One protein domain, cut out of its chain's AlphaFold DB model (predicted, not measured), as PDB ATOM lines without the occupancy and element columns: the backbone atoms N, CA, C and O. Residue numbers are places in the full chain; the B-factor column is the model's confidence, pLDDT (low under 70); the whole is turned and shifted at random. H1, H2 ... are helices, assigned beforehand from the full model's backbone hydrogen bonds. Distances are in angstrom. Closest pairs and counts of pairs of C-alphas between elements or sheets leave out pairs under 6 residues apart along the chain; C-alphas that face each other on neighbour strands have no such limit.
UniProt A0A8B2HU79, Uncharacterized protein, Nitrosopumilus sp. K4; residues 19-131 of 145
ATOM      1  N   ASP A  19      26.910  61.783  42.603       66.56
ATOM      2  CA  ASP A  19      27.230  60.456  42.089       66.56
ATOM      3  C   ASP A  19      28.164  60.486  40.855       66.56
ATOM      4  O   ASP A  19      29.056  59.653  40.741       66.56
ATOM      5  N   SER A  20      28.038  61.457  39.939       81.81
ATOM      6  CA  SER A  20      28.963  61.597  38.802       81.81
ATOM      7  C   SER A  20      30.346  62.095  39.217       81.81
ATOM      8  O   SER A  20      31.338  61.641  38.649       81.81
ATOM      9  N   PHE A  21      30.431  62.979  40.216       89.12
ATOM     10  CA  PHE A  21      31.723  63.475  40.698       89.12
ATOM     11  C   PHE A  21      32.470  62.420  41.528       89.12
ATOM     12  O   PHE A  21      33.657  62.188  41.308       89.12
ATOM     13  N   GLU A  22      31.769  61.717  42.419       91.06
ATOM     14  CA  GLU A  22      32.313  60.584  43.176       91.06
ATOM     15  C   GLU A  22      32.816  59.470  42.238       91.06
ATOM     16  O   GLU A  22      33.935  58.974  42.403       91.06
ATOM     17  N   LYS A  23      32.040  59.133  41.196       93.06
ATOM     18  CA  LYS A  23      32.450  58.179  40.150       93.06
ATOM     19  C   LYS A  23      33.681  58.647  39.382       93.06
ATOM     20  O   LYS A  23      34.574  57.834  39.147       93.06
ATOM     21  N   PHE A  24      33.739  59.929  39.012       94.81
ATOM     22  CA  PHE A  24      34.916  60.513  38.371       94.81
ATOM     23  C   PHE A  24      36.157  60.340  39.252       94.81
ATOM     24  O   PHE A  24      37.153  59.793  38.790       94.81
ATOM     25  N   VAL A  25      36.079  60.738  40.525       96.00
ATOM     26  CA  VAL A  25      37.213  60.644  41.450       96.00
ATOM     27  C   VAL A  25      37.688  59.206  41.605       96.00
ATOM     28  O   VAL A  25      38.889  58.958  41.522       96.00
ATOM     29  N   PHE A  26      36.770  58.258  41.810       95.75
ATOM     30  CA  PHE A  26      37.140  56.849  41.915       95.75
ATOM     31  C   PHE A  26      37.828  56.354  40.637       95.75
ATOM     32  O   PHE A  26      38.914  55.787  40.718       95.75
ATOM     33  N   SER A  27      37.223  56.602  39.470       95.88
ATOM     34  CA  SER A  27      37.746  56.134  38.184       95.88
ATOM     35  C   SER A  27      39.115  56.728  37.859       95.88
ATOM     36  O   SER A  27      39.973  56.017  37.346       95.88
ATOM     37  N   ASP A  28      39.326  58.013  38.144       96.81
ATOM     38  CA  ASP A  28      40.598  58.679  37.864       96.81
ATOM     39  C   ASP A  28      41.709  58.182  38.798       96.81
ATOM     40  O   ASP A  28      42.836  57.953  38.358       96.81
ATOM     41  N   ILE A  29      41.395  57.941  40.076       97.25
ATOM     42  CA  ILE A  29      42.352  57.344  41.015       97.25
ATOM     43  C   ILE A  29      42.684  55.909  40.599       97.25
ATOM     44  O   ILE A  29      43.857  55.553  40.583       97.25
ATOM     45  N   ASP A  30      41.692  55.093  40.246       96.62
ATOM     46  CA  ASP A  30      41.909  53.711  39.804       96.62
ATOM     47  C   ASP A  30      42.811  53.649  38.561       96.62
ATOM     48  O   ASP A  30      43.843  52.977  38.567       96.62
ATOM     49  N   GLU A  31      42.512  54.453  37.536       96.44
ATOM     50  CA  GLU A  31      43.339  54.561  36.330       96.44
ATOM     51  C   GLU A  31      44.787  54.960  36.671       96.44
ATOM     52  O   GLU A  31      45.750  54.323  36.234       96.44
ATOM     53  N   ASN A  32      44.982  55.995  37.488       96.69
ATOM     54  CA  ASN A  32      46.326  56.500  37.757       96.69
ATOM     55  C   ASN A  32      47.135  55.607  38.710       96.69
ATOM     56  O   ASN A  32      48.320  55.370  38.472       96.69
ATOM     57  N   ILE A  33      46.515  55.093  39.770       93.31
ATOM     58  CA  ILE A  33      47.201  54.312  40.803       93.31
ATOM     59  C   ILE A  33      47.355  52.849  40.376       93.31
ATOM     60  O   ILE A  33      48.439  52.276  40.497       93.31
ATOM     61  N   VAL A  34      46.300  52.228  39.838       92.56
ATOM     62  CA  VAL A  34      46.321  50.800  39.495       92.56
ATOM     63  C   VAL A  34      46.910  50.570  38.114       92.56
ATOM     64  O   VAL A  34      47.794  49.719  37.982       92.56
ATOM     65  N   TYR A  35      46.452  51.302  37.097       92.44
ATOM     66  CA  TYR A  35      46.887  51.072  35.719       92.44
ATOM     67  C   TYR A  35      48.216  51.771  35.413       92.44
ATOM     68  O   TYR A  35      49.171  51.117  34.994       92.44
ATOM     69  N   HIS A  36      48.327  53.070  35.702       94.50
ATOM     70  CA  HIS A  36      49.557  53.828  35.448       94.50
ATOM     71  C   HIS A  36      50.631  53.693  36.531       94.50
ATOM     72  O   HIS A  36      51.730  54.218  36.347       94.50
ATOM     73  N   LYS A  37      50.344  52.993  37.638       94.75
ATOM     74  CA  LYS A  37      51.278  52.798  38.764       94.75
ATOM     75  C   LYS A  37      51.842  54.109  39.324       94.75
ATOM     76  O   LYS A  37      52.932  54.113  39.888       94.75
ATOM     77  N   SER A  38      51.110  55.211  39.163       94.75
ATOM     78  CA  SER A  38      51.484  56.495  39.744       94.75
ATOM     79  C   SER A  38      51.286  56.460  41.256       94.75
ATOM     80  O   SER A  38      50.409  55.775  41.785       94.75
ATOM     81  N   THR A  39      52.091  57.230  41.970       96.12
ATOM     82  CA  THR A  39      51.850  57.527  43.379       96.12
ATOM     83  C   THR A  39      50.758  58.588  43.521       96.12
ATOM     84  O   THR A  39      50.452  59.335  42.587       96.12
ATOM     85  N   ILE A  40      50.178  58.700  44.718       95.81
ATOM     86  CA  ILE A  40      49.201  59.760  45.006       95.81
ATOM     87  C   ILE A  40      49.808  61.166  44.885       95.81
ATOM     88  O   ILE A  40      49.097  62.106  44.540       95.81
ATOM     89  N   ASP A  41      51.115  61.296  45.123       96.31
ATOM     90  CA  ASP A  41      51.842  62.561  45.005       96.31
ATOM     91  C   ASP A  41      52.032  62.961  43.543       96.31
ATOM     92  O   ASP A  41      51.729  64.089  43.171       96.31
ATOM     93  N   GLU A  42      52.401  62.013  42.682       97.44
ATOM     94  CA  GLU A  42      52.498  62.255  41.237       97.44
ATOM     95  C   GLU A  42      51.144  62.626  40.622       97.44
ATOM     96  O   GLU A  42      51.071  63.493  39.744       97.44
ATOM     97  N   LEU A  43      50.057  61.992  41.079       97.25
ATOM     98  CA  LEU A  43      48.707  62.356  40.651       97.25
ATOM     99  C   LEU A  43      48.339  63.766  41.125       97.25
ATOM    100  O   LEU A  43      47.851  64.569  40.330       97.25
ATOM    101  N   TYR A  44      48.608  64.092  42.391       97.38
ATOM    102  CA  TYR A  44      48.369  65.429  42.931       97.38
ATOM    103  C   TYR A  44      49.134  66.504  42.149       97.38
ATOM    104  O   TYR A  44      48.529  67.483  41.706       97.38
ATOM    105  N   ASP A  45      50.430  66.306  41.913       97.38
ATOM    106  CA  ASP A  45      51.265  67.258  41.180       97.38
ATOM    107  C   ASP A  45      50.747  67.461  39.752       97.38
ATOM    108  O   ASP A  45      50.641  68.597  39.281       97.38
ATOM    109  N   ARG A  46      50.320  66.381  39.083       96.62
ATOM    110  CA  ARG A  46      49.698  66.452  37.754       96.62
ATOM    111  C   ARG A  46      48.390  67.244  37.766       96.62
ATOM    112  O   ARG A  46      48.171  68.069  36.877       96.62
ATOM    113  N   VAL A  47      47.526  67.014  38.756       96.25
ATOM    114  CA  VAL A  47      46.270  67.762  38.922       96.25
ATOM    115  C   VAL A  47      46.565  69.246  39.122       96.25
ATOM    116  O   VAL A  47      45.978  70.089  38.440       96.25
ATOM    117  N   MET A  48      47.518  69.585  39.990       95.62
ATOM    118  CA  MET A  48      47.852  70.976  40.301       95.62
ATOM    119  C   MET A  48      48.547  71.702  39.142       95.62
ATOM    120  O   MET A  48      48.298  72.898  38.946       95.62
ATOM    121  N   ALA A  49      49.329  70.979  38.335       96.25
ATOM    122  CA  ALA A  49      49.998  71.495  37.141       96.25
ATOM    123  C   ALA A  49      49.045  71.788  35.965       96.25
ATOM    124  O   ALA A  49      49.446  72.452  35.010       96.25
ATOM    125  N   SER A  50      47.789  71.323  36.013       94.44
ATOM    126  CA  SER A  50      46.807  71.611  34.960       94.44
ATOM    127  C   SER A  50      46.545  73.116  34.803       94.44
ATOM    128  O   SER A  50      46.491  73.874  35.780       94.44
ATOM    129  N   LEU A  51      46.401  73.565  33.554       92.00
ATOM    130  CA  LEU A  51      46.157  74.970  33.231       92.00
ATOM    131  C   LEU A  51      44.760  75.410  33.687       92.00
ATOM    132  O   LEU A  51      43.777  74.687  33.539       92.00
ATOM    133  N   GLY A  52      44.668  76.633  34.210       92.31
ATOM    134  CA  GLY A  52      43.422  77.168  34.758       92.31
ATOM    135  C   GLY A  52      43.008  76.486  36.065       92.31
ATOM    136  O   GLY A  52      43.843  75.953  36.792       92.31
ATOM    137  N   ASN A  53      41.710  76.524  36.373       93.50
ATOM    138  CA  ASN A  53      41.148  76.011  37.631       93.50
ATOM    139  C   ASN A  53      40.570  74.593  37.503       93.50
ATOM    140  O   ASN A  53      39.899  74.121  38.422       93.50
ATOM    141  N   SER A  54      40.800  73.922  36.374       92.69
ATOM    142  CA  SER A  54      40.132  72.670  36.029       92.69
ATOM    143  C   SER A  54      41.102  71.550  35.676       92.69
ATOM    144  O   SER A  54      42.030  71.759  34.900       92.69
ATOM    145  N   TYR A  55      40.803  70.345  36.148       94.50
ATOM    146  CA  TYR A  55      41.441  69.094  35.757       94.50
ATOM    147  C   TYR A  55      40.363  68.125  35.263       94.50
ATOM    148  O   TYR A  55      39.442  67.811  36.011       94.50
ATOM    149  N   LYS A  56      40.444  67.684  33.998       92.94
ATOM    150  CA  LYS A  56      39.448  66.793  33.361       92.94
ATOM    151  C   LYS A  56      37.981  67.239  33.573       92.94
ATOM    152  O   LYS A  56      37.092  66.418  33.745       92.94
ATOM    153  N   GLY A  57      37.729  68.551  33.575       86.88
ATOM    154  CA  GLY A  57      36.395  69.132  33.801       86.88
ATOM    155  C   GLY A  57      36.029  69.381  35.270       86.88
ATOM    156  O   GLY A  57      35.153  70.196  35.531       86.88
ATOM    157  N   ALA A  58      36.743  68.790  36.231       89.69
ATOM    158  CA  ALA A  58      36.550  69.033  37.660       89.69
ATOM    159  C   ALA A  58      37.365  70.233  38.162       89.69
ATOM    160  O   ALA A  58      38.435  70.535  37.635       89.69
ATOM    161  N   ASN A  59      36.919  70.888  39.238       93.44
ATOM    162  CA  ASN A  59      37.723  71.913  39.911       93.44
ATOM    163  C   ASN A  59      38.996  71.285  40.513       93.44
ATOM    164  O   ASN A  59      38.916  70.452  41.421       93.44
ATOM    165  N   LYS A  60      40.177  71.706  40.040       94.69
ATOM    166  CA  LYS A  60      41.451  71.068  40.412       94.69
ATOM    167  C   LYS A  60      41.810  71.238  41.889       94.69
ATOM    168  O   LYS A  60      42.461  70.369  42.452       94.69
ATOM    169  N   TYR A  61      41.369  72.321  42.529       93.81
ATOM    170  CA  TYR A  61      41.635  72.561  43.950       93.81
ATOM    171  C   TYR A  61      40.774  71.662  44.836       93.81
ATOM    172  O   TYR A  61      41.265  71.115  45.821       93.81
ATOM    173  N   VAL A  62      39.508  71.460  44.459       94.06
ATOM    174  CA  VAL A  62      38.626  70.498  45.137       94.06
ATOM    175  C   VAL A  62      39.198  69.092  44.997       94.06
ATOM    176  O   VAL A  62      39.374  68.401  45.998       94.06
ATOM    177  N   TYR A  63      39.567  68.694  43.775       95.75
ATOM    178  CA  TYR A  63      40.128  67.367  43.559       95.75
ATOM    179  C   TYR A  63      41.486  67.178  44.261       95.75
ATOM    180  O   TYR A  63      41.708  66.164  44.918       95.75
ATOM    181  N   GLY A  64      42.355  68.192  44.242       96.06
ATOM    182  CA  GLY A  64      43.613  68.190  44.991       96.06
ATOM    183  C   GLY A  64      43.415  67.999  46.499       96.06
ATOM    184  O   GLY A  64      44.131  67.209  47.114       96.06
ATOM    185  N   ASN A  65      42.405  68.639  47.100       95.31
ATOM    186  CA  ASN A  65      42.077  68.445  48.518       95.31
ATOM    187  C   ASN A  65      41.607  67.013  48.820       95.31
ATOM    188  O   ASN A  65      41.961  66.459  49.861       95.31
ATOM    189  N   ILE A  66      40.855  66.395  47.904       96.75
ATOM    190  CA  ILE A  66      40.442  64.988  48.015       96.75
ATOM    191  C   ILE A  66      41.664  64.065  48.013       96.75
ATOM    192  O   ILE A  66      41.785  63.212  48.894       96.75
ATOM    193  N   LEU A  67      42.606  64.273  47.088       97.62
ATOM    194  CA  LEU A  67      43.853  63.501  47.036       97.62
ATOM    195  C   LEU A  67      44.671  63.657  48.326       97.62
ATOM    196  O   LEU A  67      45.149  62.666  48.879       97.62
ATOM    197  N   GLN A  68      44.769  64.871  48.869       96.25
ATOM    198  CA  GLN A  68      45.459  65.111  50.141       96.25
ATOM    199  C   GLN A  68      44.762  64.431  51.329       96.25
ATOM    200  O   GLN A  68      45.432  63.860  52.192       96.25
ATOM    201  N   ALA A  69      43.426  64.433  51.370       96.00
ATOM    202  CA  ALA A  69      42.665  63.727  52.399       96.00
ATOM    203  C   ALA A  69      42.927  62.212  52.341       96.00
ATOM    204  O   ALA A  69      43.240  61.594  53.362       96.00
ATOM    205  N   ILE A  70      42.893  61.618  51.144       96.81
ATOM    206  CA  ILE A  70      43.209  60.198  50.939       96.81
ATOM    207  C   ILE A  70      44.650  59.904  51.372       96.81
ATOM    208  O   ILE A  70      44.873  58.982  52.159       96.81
ATOM    209  N   LYS A  71      45.619  60.728  50.946       95.88
ATOM    210  CA  LYS A  71      47.028  60.607  51.348       95.88
ATOM    211  C   LYS A  71      47.174  60.606  52.865       95.88
ATOM    212  O   LYS A  71      47.881  59.763  53.416       95.88
ATOM    213  N   ALA A  72      46.489  61.515  53.555       94.25
ATOM    214  CA  ALA A  72      46.540  61.606  55.006       94.25
ATOM    215  C   ALA A  72      45.994  60.340  55.688       94.25
ATOM    216  O   ALA A  72      46.613  59.841  56.634       94.25
ATOM    217  N   ILE A  73      44.881  59.783  55.194       94.69
ATOM    218  CA  ILE A  73      44.306  58.532  55.714       94.69
ATOM    219  C   ILE A  73      45.273  57.367  55.491       94.69
ATOM    220  O   ILE A  73      45.579  56.640  56.443       94.69
ATOM    221  N   VAL A  74      45.781  57.219  54.263       94.88
ATOM    222  CA  VAL A  74      46.712  56.150  53.879       94.88
ATOM    223  C   VAL A  74      47.979  56.215  54.724       94.88
ATOM    224  O   VAL A  74      48.366  55.215  55.329       94.88
ATOM    225  N   ASN A  75      48.576  57.401  54.851       93.56
ATOM    226  CA  ASN A  75      49.778  57.613  55.650       93.56
ATOM    227  C   ASN A  75      49.548  57.262  57.129       93.56
ATOM    228  O   ASN A  75      50.357  56.558  57.732       93.56
ATOM    229  N   CYS A  76      48.422  57.693  57.710       91.69
ATOM    230  CA  CYS A  76      48.097  57.366  59.099       91.69
ATOM    231  C   CYS A  76      47.897  55.861  59.314       91.69
ATOM    232  O   CYS A  76      48.297  55.340  60.354       91.69
ATOM    233  N   LYS A  77      47.273  55.156  58.362       92.62
ATOM    234  CA  LYS A  77      47.021  53.713  58.474       92.62
ATOM    235  C   LYS A  77      48.292  52.891  58.273       92.62
ATOM    236  O   LYS A  77      48.555  52.035  59.112       92.62
ATOM    237  N   LYS A  78      49.094  53.183  57.242       92.38
ATOM    238  CA  LYS A  78      50.345  52.455  56.958       92.38
ATOM    239  C   LYS A  78      51.408  52.647  58.041       92.38
ATOM    240  O   LYS A  78      52.131  51.712  58.347       92.38
ATOM    241  N   ASN A  79      51.461  53.827  58.661       92.25
ATOM    242  CA  ASN A  79      52.437  54.135  59.713       92.25
ATOM    243  C   ASN A  79      51.873  54.004  61.139       92.25
ATOM    244  O   ASN A  79      52.505  54.451  62.093       92.25
ATOM    245  N   HIS A  80      50.671  53.437  61.303       88.50
ATOM    246  CA  HIS A  80      50.001  53.269  62.601       88.50
ATOM    247  C   HIS A  80      49.928  54.553  63.457       88.50
ATOM    248  O   HIS A  80      49.942  54.508  64.691       88.50
ATOM    249  N   LEU A  81      49.825  55.717  62.809       86.94
ATOM    250  CA  LEU A  81      49.843  57.013  63.479       86.94
ATOM    251  C   LEU A  81      48.498  57.288  64.157       86.94
ATOM    252  O   LEU A  81      47.430  57.233  63.538       86.94
ATOM    253  N   LYS A  82      48.552  57.663  65.436       79.56
ATOM    254  CA  LYS A  82      47.396  58.154  66.194       79.56
ATOM    255  C   LYS A  82      47.301  59.669  66.024       79.56
ATOM    256  O   LYS A  82      47.816  60.419  66.844       79.56
ATOM    257  N   SER A  83      46.676  60.106  64.934       78.88
ATOM    258  CA  SER A  83      46.497  61.525  64.614       78.88
ATOM    259  C   SER A  83      45.020  61.867  64.385       78.88
ATOM    260  O   SER A  83      44.334  61.105  63.693       78.88
ATOM    261  N   PRO A  84      44.521  63.013  64.896       83.00
ATOM    262  CA  PRO A  84      43.162  63.481  64.602       83.00
ATOM    263  C   PRO A  84      42.956  63.760  63.106       83.00
ATOM    264  O   PRO A  84      41.828  63.704  62.620       83.00
ATOM    265  N   VAL A  85      44.044  63.981  62.357       85.31
ATOM    266  CA  VAL A  85      44.023  64.248  60.912       85.31
ATOM    267  C   VAL A  85      43.316  63.134  60.141       85.31
ATOM    268  O   VAL A  85      42.578  63.423  59.206       85.31
ATOM    269  N   ARG A  86      43.463  61.866  60.553       89.75
ATOM    270  CA  ARG A  86      42.779  60.744  59.890       89.75
ATOM    271  C   ARG A  86      41.261  60.876  59.985       89.75
ATOM    272  O   ARG A  86      40.576  60.705  58.985       89.75
ATOM    273  N   GLY A  87      40.747  61.169  61.179       88.12
ATOM    274  CA  GLY A  87      39.315  61.372  61.383       88.12
ATOM    275  C   GLY A  87      38.812  62.576  60.589       88.12
ATOM    276  O   GLY A  87      37.777  62.487  59.941       88.12
ATOM    277  N   GLN A  88      39.573  63.674  60.587       89.00
ATOM    278  CA  GLN A  88      39.232  64.885  59.834       89.00
ATOM    279  C   GLN A  88      39.178  64.638  58.326       89.00
ATOM    280  O   GLN A  88      38.245  65.083  57.671       89.00
ATOM    281  N   ALA A  89      40.143  63.899  57.778       92.38
ATOM    282  CA  ALA A  89      40.159  63.534  56.368       92.38
ATOM    283  C   ALA A  89      38.974  62.629  55.994       92.38
ATOM    284  O   ALA A  89      38.348  62.838  54.960       92.38
ATOM    285  N   ILE A  90      38.620  61.665  56.853       91.88
ATOM    286  CA  ILE A  90      37.435  60.818  56.648       91.88
ATOM    287  C   ILE A  90      36.150  61.656  56.673       91.88
ATOM    288  O   ILE A  90      35.312  61.507  55.788       91.88
ATOM    289  N   ALA A  91      36.008  62.545  57.660       89.12
ATOM    290  CA  ALA A  91      34.849  63.422  57.781       89.12
ATOM    291  C   ALA A  91      34.723  64.362  56.575       89.12
ATOM    292  O   ALA A  91      33.633  64.512  56.039       89.12
ATOM    293  N   PHE A  92      35.834  64.925  56.095       91.12
ATOM    294  CA  PHE A  92      35.858  65.734  54.879       91.12
ATOM    295  C   PHE A  92      35.341  64.954  53.663       91.12
ATOM    296  O   PHE A  92      34.430  65.413  52.978       91.12
ATOM    297  N   LEU A  93      35.868  63.748  53.412       93.00
ATOM    298  CA  LEU A  93      35.429  62.936  52.274       93.00
ATOM    299  C   LEU A  93      33.947  62.552  52.385       93.00
ATOM    300  O   LEU A  93      33.210  62.660  51.410       93.00
ATOM    301  N   HIS A  94      33.500  62.129  53.568       91.44
ATOM    302  CA  HIS A  94      32.135  61.640  53.738       91.44
ATOM    303  C   HIS A  94      31.090  62.763  53.802       91.44
ATOM    304  O   HIS A  94      30.036  62.644  53.191       91.44
ATOM    305  N   GLN A  95      31.364  63.851  54.525       85.75
ATOM    306  CA  GLN A  95      30.368  64.880  54.854       85.75
ATOM    307  C   GLN A  95      30.499  66.136  53.997       85.75
ATOM    308  O   GLN A  95      29.493  66.748  53.656       85.75
ATOM    309  N   GLU A  96      31.710  66.553  53.633       87.00
ATOM    310  CA  GLU A  96      31.869  67.738  52.780       87.00
ATOM    311  C   GLU A  96      31.791  67.352  51.306       87.00
ATOM    312  O   GLU A  96      31.053  67.970  50.541       87.00
ATOM    313  N   MET A  97      32.509  66.297  50.913       89.94
ATOM    314  CA  MET A  97      32.511  65.805  49.531       89.94
ATOM    315  C   MET A  97      31.368  64.826  49.238       89.94
ATOM    316  O   MET A  97      31.185  64.449  48.085       89.94
ATOM    317  N   GLN A  98      30.589  64.445  50.260       90.25
ATOM    318  CA  GLN A  98      29.421  63.564  50.145       90.25
ATOM    319  C   GLN A  98      29.743  62.177  49.565       90.25
ATOM    320  O   GLN A  98      28.874  61.530  48.986       90.25
ATOM    321  N   PHE A  99      30.980  61.689  49.728       92.38
ATOM    322  CA  PHE A  99      31.330  60.347  49.267       92.38
ATOM    323  C   PHE A  99      30.645  59.300  50.131       92.38
ATOM    324  O   PHE A  99      30.653  59.368  51.368       92.38
ATOM    325  N   SER A 100      30.121  58.266  49.482       93.25
ATOM    326  CA  SER A 100      29.616  57.104  50.193       93.25
ATOM    327  C   SER A 100      30.750  56.423  50.983       93.25
ATOM    328  O   SER A 100      31.886  56.324  50.497       93.25
ATOM    329  N   PRO A 101      30.476  55.869  52.182       93.25
ATOM    330  CA  PRO A 101      31.475  55.101  52.925       93.25
ATOM    331  C   PRO A 101      32.057  53.941  52.109       93.25
ATOM    332  O   PRO A 101      33.231  53.604  52.256       93.25
ATOM    333  N   SER A 102      31.250  53.349  51.221       93.56
ATOM    334  CA  SER A 102      31.672  52.312  50.279       93.56
ATOM    335  C   SER A 102      32.714  52.800  49.280       93.56
ATOM    336  O   SER A 102      33.678  52.082  49.025       93.56
ATOM    337  N   THR A 103      32.568  54.001  48.722       95.00
ATOM    338  CA  THR A 103      33.572  54.538  47.795       95.00
ATOM    339  C   THR A 103      34.846  54.903  48.521       95.00
ATOM    340  O   THR A 103      35.917  54.544  48.048       95.00
ATOM    341  N   ILE A 104      34.754  55.528  49.698       95.56
ATOM    342  CA  ILE A 104      35.939  55.806  50.521       95.56
ATOM    343  C   ILE A 104      36.692  54.497  50.794       95.56
ATOM    344  O   ILE A 104      37.893  54.421  50.555       95.56
ATOM    345  N   GLN A 105      35.989  53.441  51.214       96.31
ATOM    346  CA  GLN A 105      36.585  52.119  51.408       96.31
ATOM    347  C   GLN A 105      37.257  51.591  50.131       96.31
ATOM    348  O   GLN A 105      38.404  51.156  50.189       96.31
ATOM    349  N   ARG A 106      36.573  51.636  48.981       96.25
ATOM    350  CA  ARG A 106      37.123  51.154  47.705       96.25
ATOM    351  C   ARG A 106      38.360  51.932  47.274       96.25
ATOM    352  O   ARG A 106      39.323  51.305  46.862       96.25
ATOM    353  N   ILE A 107      38.364  53.257  47.424       96.88
ATOM    354  CA  ILE A 107      39.541  54.095  47.156       96.88
ATOM    355  C   ILE A 107      40.707  53.666  48.047       96.88
ATOM    356  O   ILE A 107      41.811  53.482  47.551       96.88
ATOM    357  N   LEU A 108      40.482  53.481  49.353       96.38
ATOM    358  CA  LEU A 108      41.545  53.080  50.282       96.38
ATOM    359  C   LEU A 108      42.129  51.699  49.950       96.38
ATOM    360  O   LEU A 108      43.337  51.502  50.097       96.38
ATOM    361  N   LEU A 109      41.307  50.775  49.442       96.38
ATOM    362  CA  LEU A 109      41.767  49.466  48.975       96.38
ATOM    363  C   LEU A 109      42.738  49.565  47.792       96.38
ATOM    364  O   LEU A 109      43.658  48.757  47.724       96.38
ATOM    365  N   LEU A 110      42.618  50.580  46.925       95.88
ATOM    366  CA  LEU A 110      43.584  50.820  45.837       95.88
ATOM    367  C   LEU A 110      45.001  51.124  46.356       95.88
ATOM    368  O   LEU A 110      45.970  51.036  45.608       95.88
ATOM    369  N   PHE A 111      45.126  51.481  47.638       95.25
ATOM    370  CA  PHE A 111      46.394  51.757  48.313       95.25
ATOM    371  C   PHE A 111      46.787  50.671  49.325       95.25
ATOM    372  O   PHE A 111      47.650  50.934  50.168       95.25
ATOM    373  N   ASP A 112      46.163  49.489  49.287       94.06
ATOM    374  CA  ASP A 112      46.337  48.404  50.266       94.06
ATOM    375  C   ASP A 112      46.009  48.832  51.710       94.06
ATOM    376  O   ASP A 112      46.668  48.435  52.674       94.06
ATOM    377  N   VAL A 113      45.010  49.706  51.882       94.62
ATOM    378  CA  VAL A 113      44.553  50.159  53.201       94.62
ATOM    379  C   VAL A 113      43.161  49.620  53.492       94.62
ATOM    380  O   VAL A 113      42.160  50.089  52.959       94.62
ATOM    381  N   GLU A 114      43.092  48.676  54.428       92.94
ATOM    382  CA  GLU A 114      41.822  48.131  54.898       92.94
ATOM    383  C   GLU A 114      41.165  49.034  55.951       92.94
ATOM    384  O   GLU A 114      41.744  49.380  56.995       92.94
ATOM    385  N   MET A 115      39.913  49.401  55.686       90.56
ATOM    386  CA  MET A 115      39.049  50.123  56.614       90.56
ATOM    387  C   MET A 115      37.593  49.712  56.394       90.56
ATOM    388  O   MET A 115      37.106  49.686  55.265       90.56
ATOM    389  N   GLY A 116      36.890  49.374  57.475       90.50
ATOM    390  CA  GLY A 116      35.469  49.034  57.407       90.50
ATOM    391  C   GLY A 116      34.598  50.277  57.221       90.50
ATOM    392  O   GLY A 116      34.884  51.331  57.789       90.50
ATOM    393  N   THR A 117      33.485  50.151  56.499       91.44
ATOM    394  CA  THR A 117      32.495  51.235  56.345       91.44
ATOM    395  C   THR A 117      31.930  51.715  57.686       91.44
ATOM    396  O   THR A 117      31.699  52.907  57.866       91.44
ATOM    397  N   SER A 118      31.790  50.820  58.671       89.06
ATOM    398  CA  SER A 118      31.393  51.171  60.041       89.06
ATOM    399  C   SER A 118      32.440  52.021  60.772       89.06
ATOM    400  O   SER A 118      32.081  52.915  61.539       89.06
ATOM    401  N   GLU A 119      33.733  51.782  60.528       89.62
ATOM    402  CA  GLU A 119      34.815  52.615  61.059       89.62
ATOM    403  C   GLU A 119      34.784  54.007  60.419       89.62
ATOM    404  O   GLU A 119      34.895  54.997  61.139       89.62
ATOM    405  N   ILE A 120      34.564  54.082  59.101       89.19
ATOM    406  CA  ILE A 120      34.435  55.340  58.347       89.19
ATOM    407  C   ILE A 120      33.304  56.201  58.921       89.19
ATOM    408  O   ILE A 120      33.543  57.349  59.294       89.19
ATOM    409  N   LEU A 121      32.105  55.626  59.075       88.44
ATOM    410  CA  LEU A 121      30.946  56.313  59.656       88.44
ATOM    411  C   LEU A 121      31.248  56.822  61.071       88.44
ATOM    412  O   LEU A 121      31.139  58.011  61.355       88.44
ATOM    413  N   LYS A 122      31.758  55.943  61.941       87.31
ATOM    414  CA  LYS A 122      32.078  56.292  63.331       87.31
ATOM    415  C   LYS A 122      33.124  57.403  63.450       87.31
ATOM    416  O   LYS A 122      33.050  58.208  64.376       87.31
ATOM    417  N   GLN A 123      34.139  57.417  62.587       81.94
ATOM    418  CA  GLN A 123      35.160  58.471  62.574       81.94
ATOM    419  C   GLN A 123      34.578  59.794  62.069       81.94
ATOM    420  O   GLN A 123      34.849  60.834  62.668       81.94
ATOM    421  N   SER A 124      33.756  59.739  61.021       79.62
ATOM    422  CA  SER A 124      33.075  60.908  60.472       79.62
ATOM    423  C   SER A 124      32.167  61.581  61.506       79.62
ATOM    424  O   SER A 124      32.274  62.788  61.722       79.62
ATOM    425  N   ASP A 125      31.315  60.806  62.182       78.75
ATOM    426  CA  ASP A 125      30.341  61.331  63.147       78.75
ATOM    427  C   ASP A 125      31.019  61.986  64.355       78.75
ATOM    428  O   ASP A 125      30.594  63.037  64.834       78.75
ATOM    429  N   ARG A 126      32.118  61.386  64.836       73.31
ATOM    430  CA  ARG A 126      32.889  61.904  65.977       73.31
ATOM    431  C   ARG A 126      33.499  63.267  65.693       73.31
ATOM    432  O   ARG A 126      33.369  64.172  66.504       73.31
ATOM    433  N   VAL A 127      34.137  63.431  64.536       68.38
ATOM    434  CA  VAL A 127      34.770  64.710  64.188       68.38
ATOM    435  C   VAL A 127      33.734  65.815  64.030       68.38
ATOM    436  O   VAL A 127      33.987  66.944  64.441       68.38
ATOM    437  N   PHE A 128      32.553  65.508  63.496       61.34
ATOM    438  CA  PHE A 128      31.485  66.498  63.408       61.34
ATOM    439  C   PHE A 128      30.930  66.886  64.786       61.34
ATOM    440  O   PHE A 128      30.672  68.066  65.030       61.34
ATOM    441  N   ALA A 129      30.800  65.924  65.705       58.84
ATOM    442  CA  ALA A 129      30.429  66.207  67.092       58.84
ATOM    443  C   ALA A 129      31.460  67.118  67.788       58.84
ATOM    444  O   ALA A 129      31.075  68.038  68.510       58.84
ATOM    445  N   ASP A 130      32.750  66.912  67.507       61.25
ATOM    446  CA  ASP A 130      33.857  67.640  68.135       61.25
ATOM    447  C   ASP A 130      34.154  69.011  67.476       61.25
ATOM    448  O   ASP A 130      34.894  69.819  68.039       61.25
ATOM    449  N   LYS A 131      33.613  69.279  66.273       61.72
ATOM    450  CA  LYS A 131      33.800  70.502  65.455       61.72
ATOM    451  C   LYS A 131      35.231  71.091  65.410       61.72
ATOM    452  O   LYS A 131      35.378  72.317  65.483       61.72
TER     453      LYS A 131
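Overview. This is residues 19 to 131 of the 145 residues of an uncharacterized protein of Nitrosopumilus sp. K4 (UniProt A0A8B2HU79). The longest helix, H3, runs through the middle of a zigzag of three helices, folding back on H2 at its first half and on H4 further along. On one side of this zigzag H1 and H5 lie side by side, running the same way and crossing H3 steeply, and H6 crosses H4 at the end of the domain away from H2. The printed part has 113 residues, with six named helices in the order H1 to H6 and no named strand; the class is all helix. The whole is compact, with a radius of gyration of the C-alphas of 13.5 A, and only just elongated, with spans of 38 by 25 by 22 A.

Along the chain. H3, residues 60 to 78, is 26.4 A long and begins at C-alpha 60 (41.451, 71.068, 40.412). Before it come H1, residues 19 to 35, 22.7 A long from C-alpha 19 at (27.230, 60.456, 42.089), and H2, residues 40 to 49, 14.1 A. After it come H4, residues 84 to 96, 16.9 A, H5, residues 101 to 109, 12.4 A, and H6, residues 117 to 130, 20.2 A, ending at C-alpha 130 (33.857, 67.640, 68.135). Residues 54 to 55 pair with residues 58 to 59, antiparallel, in the link from H2 to H3.

Arrangement. H3 and H2 form a helical hairpin at a shallow tilt of 15 degrees; they touch, with the closest C-alphas, those of Tyr 44 and Gly 64, 5.9 A apart. H3 and H4 form another at a steep tilt of 41 degrees, with the C-alphas of Ala 69 and Ala 89 closest at 4.7 A. H1 is close to H3 but not clearly touching, the closest C-alphas being those of Val 25 and Tyr 63, 7.6 A apart. H1 touches H5 at a shallow tilt of 11 degrees, the same way; the C-alphas of Phe 26 and Ile 107 are closest at 6.4 A. H4 and H6 touch, about perpendicular at 81 degrees, with the C-alphas of Ala 91 and Ser 124 closest at 4.1 A. H5 touches H6, with residues 117 to 121 of H6 alone; the C-alphas of Pro 101 and Thr 117 are closest at 5.3 A. H2 and H6 are apart. The packing is mostly crossed, helices touching at larger tilts, but only just: 2 of 6 touching pairs are at a shallow tilt. In H1 to H6 every O i to N i+4 pair is within hydrogen-bond range.

Size, cuts and confidence. The C-alphas farthest apart, those of His 36 and Ala 129, are 39.0 A apart. The printed part has no cut and no long link. Its mean pLDDT is 90.8; residue 19 and residues 127 to 131 are under 70.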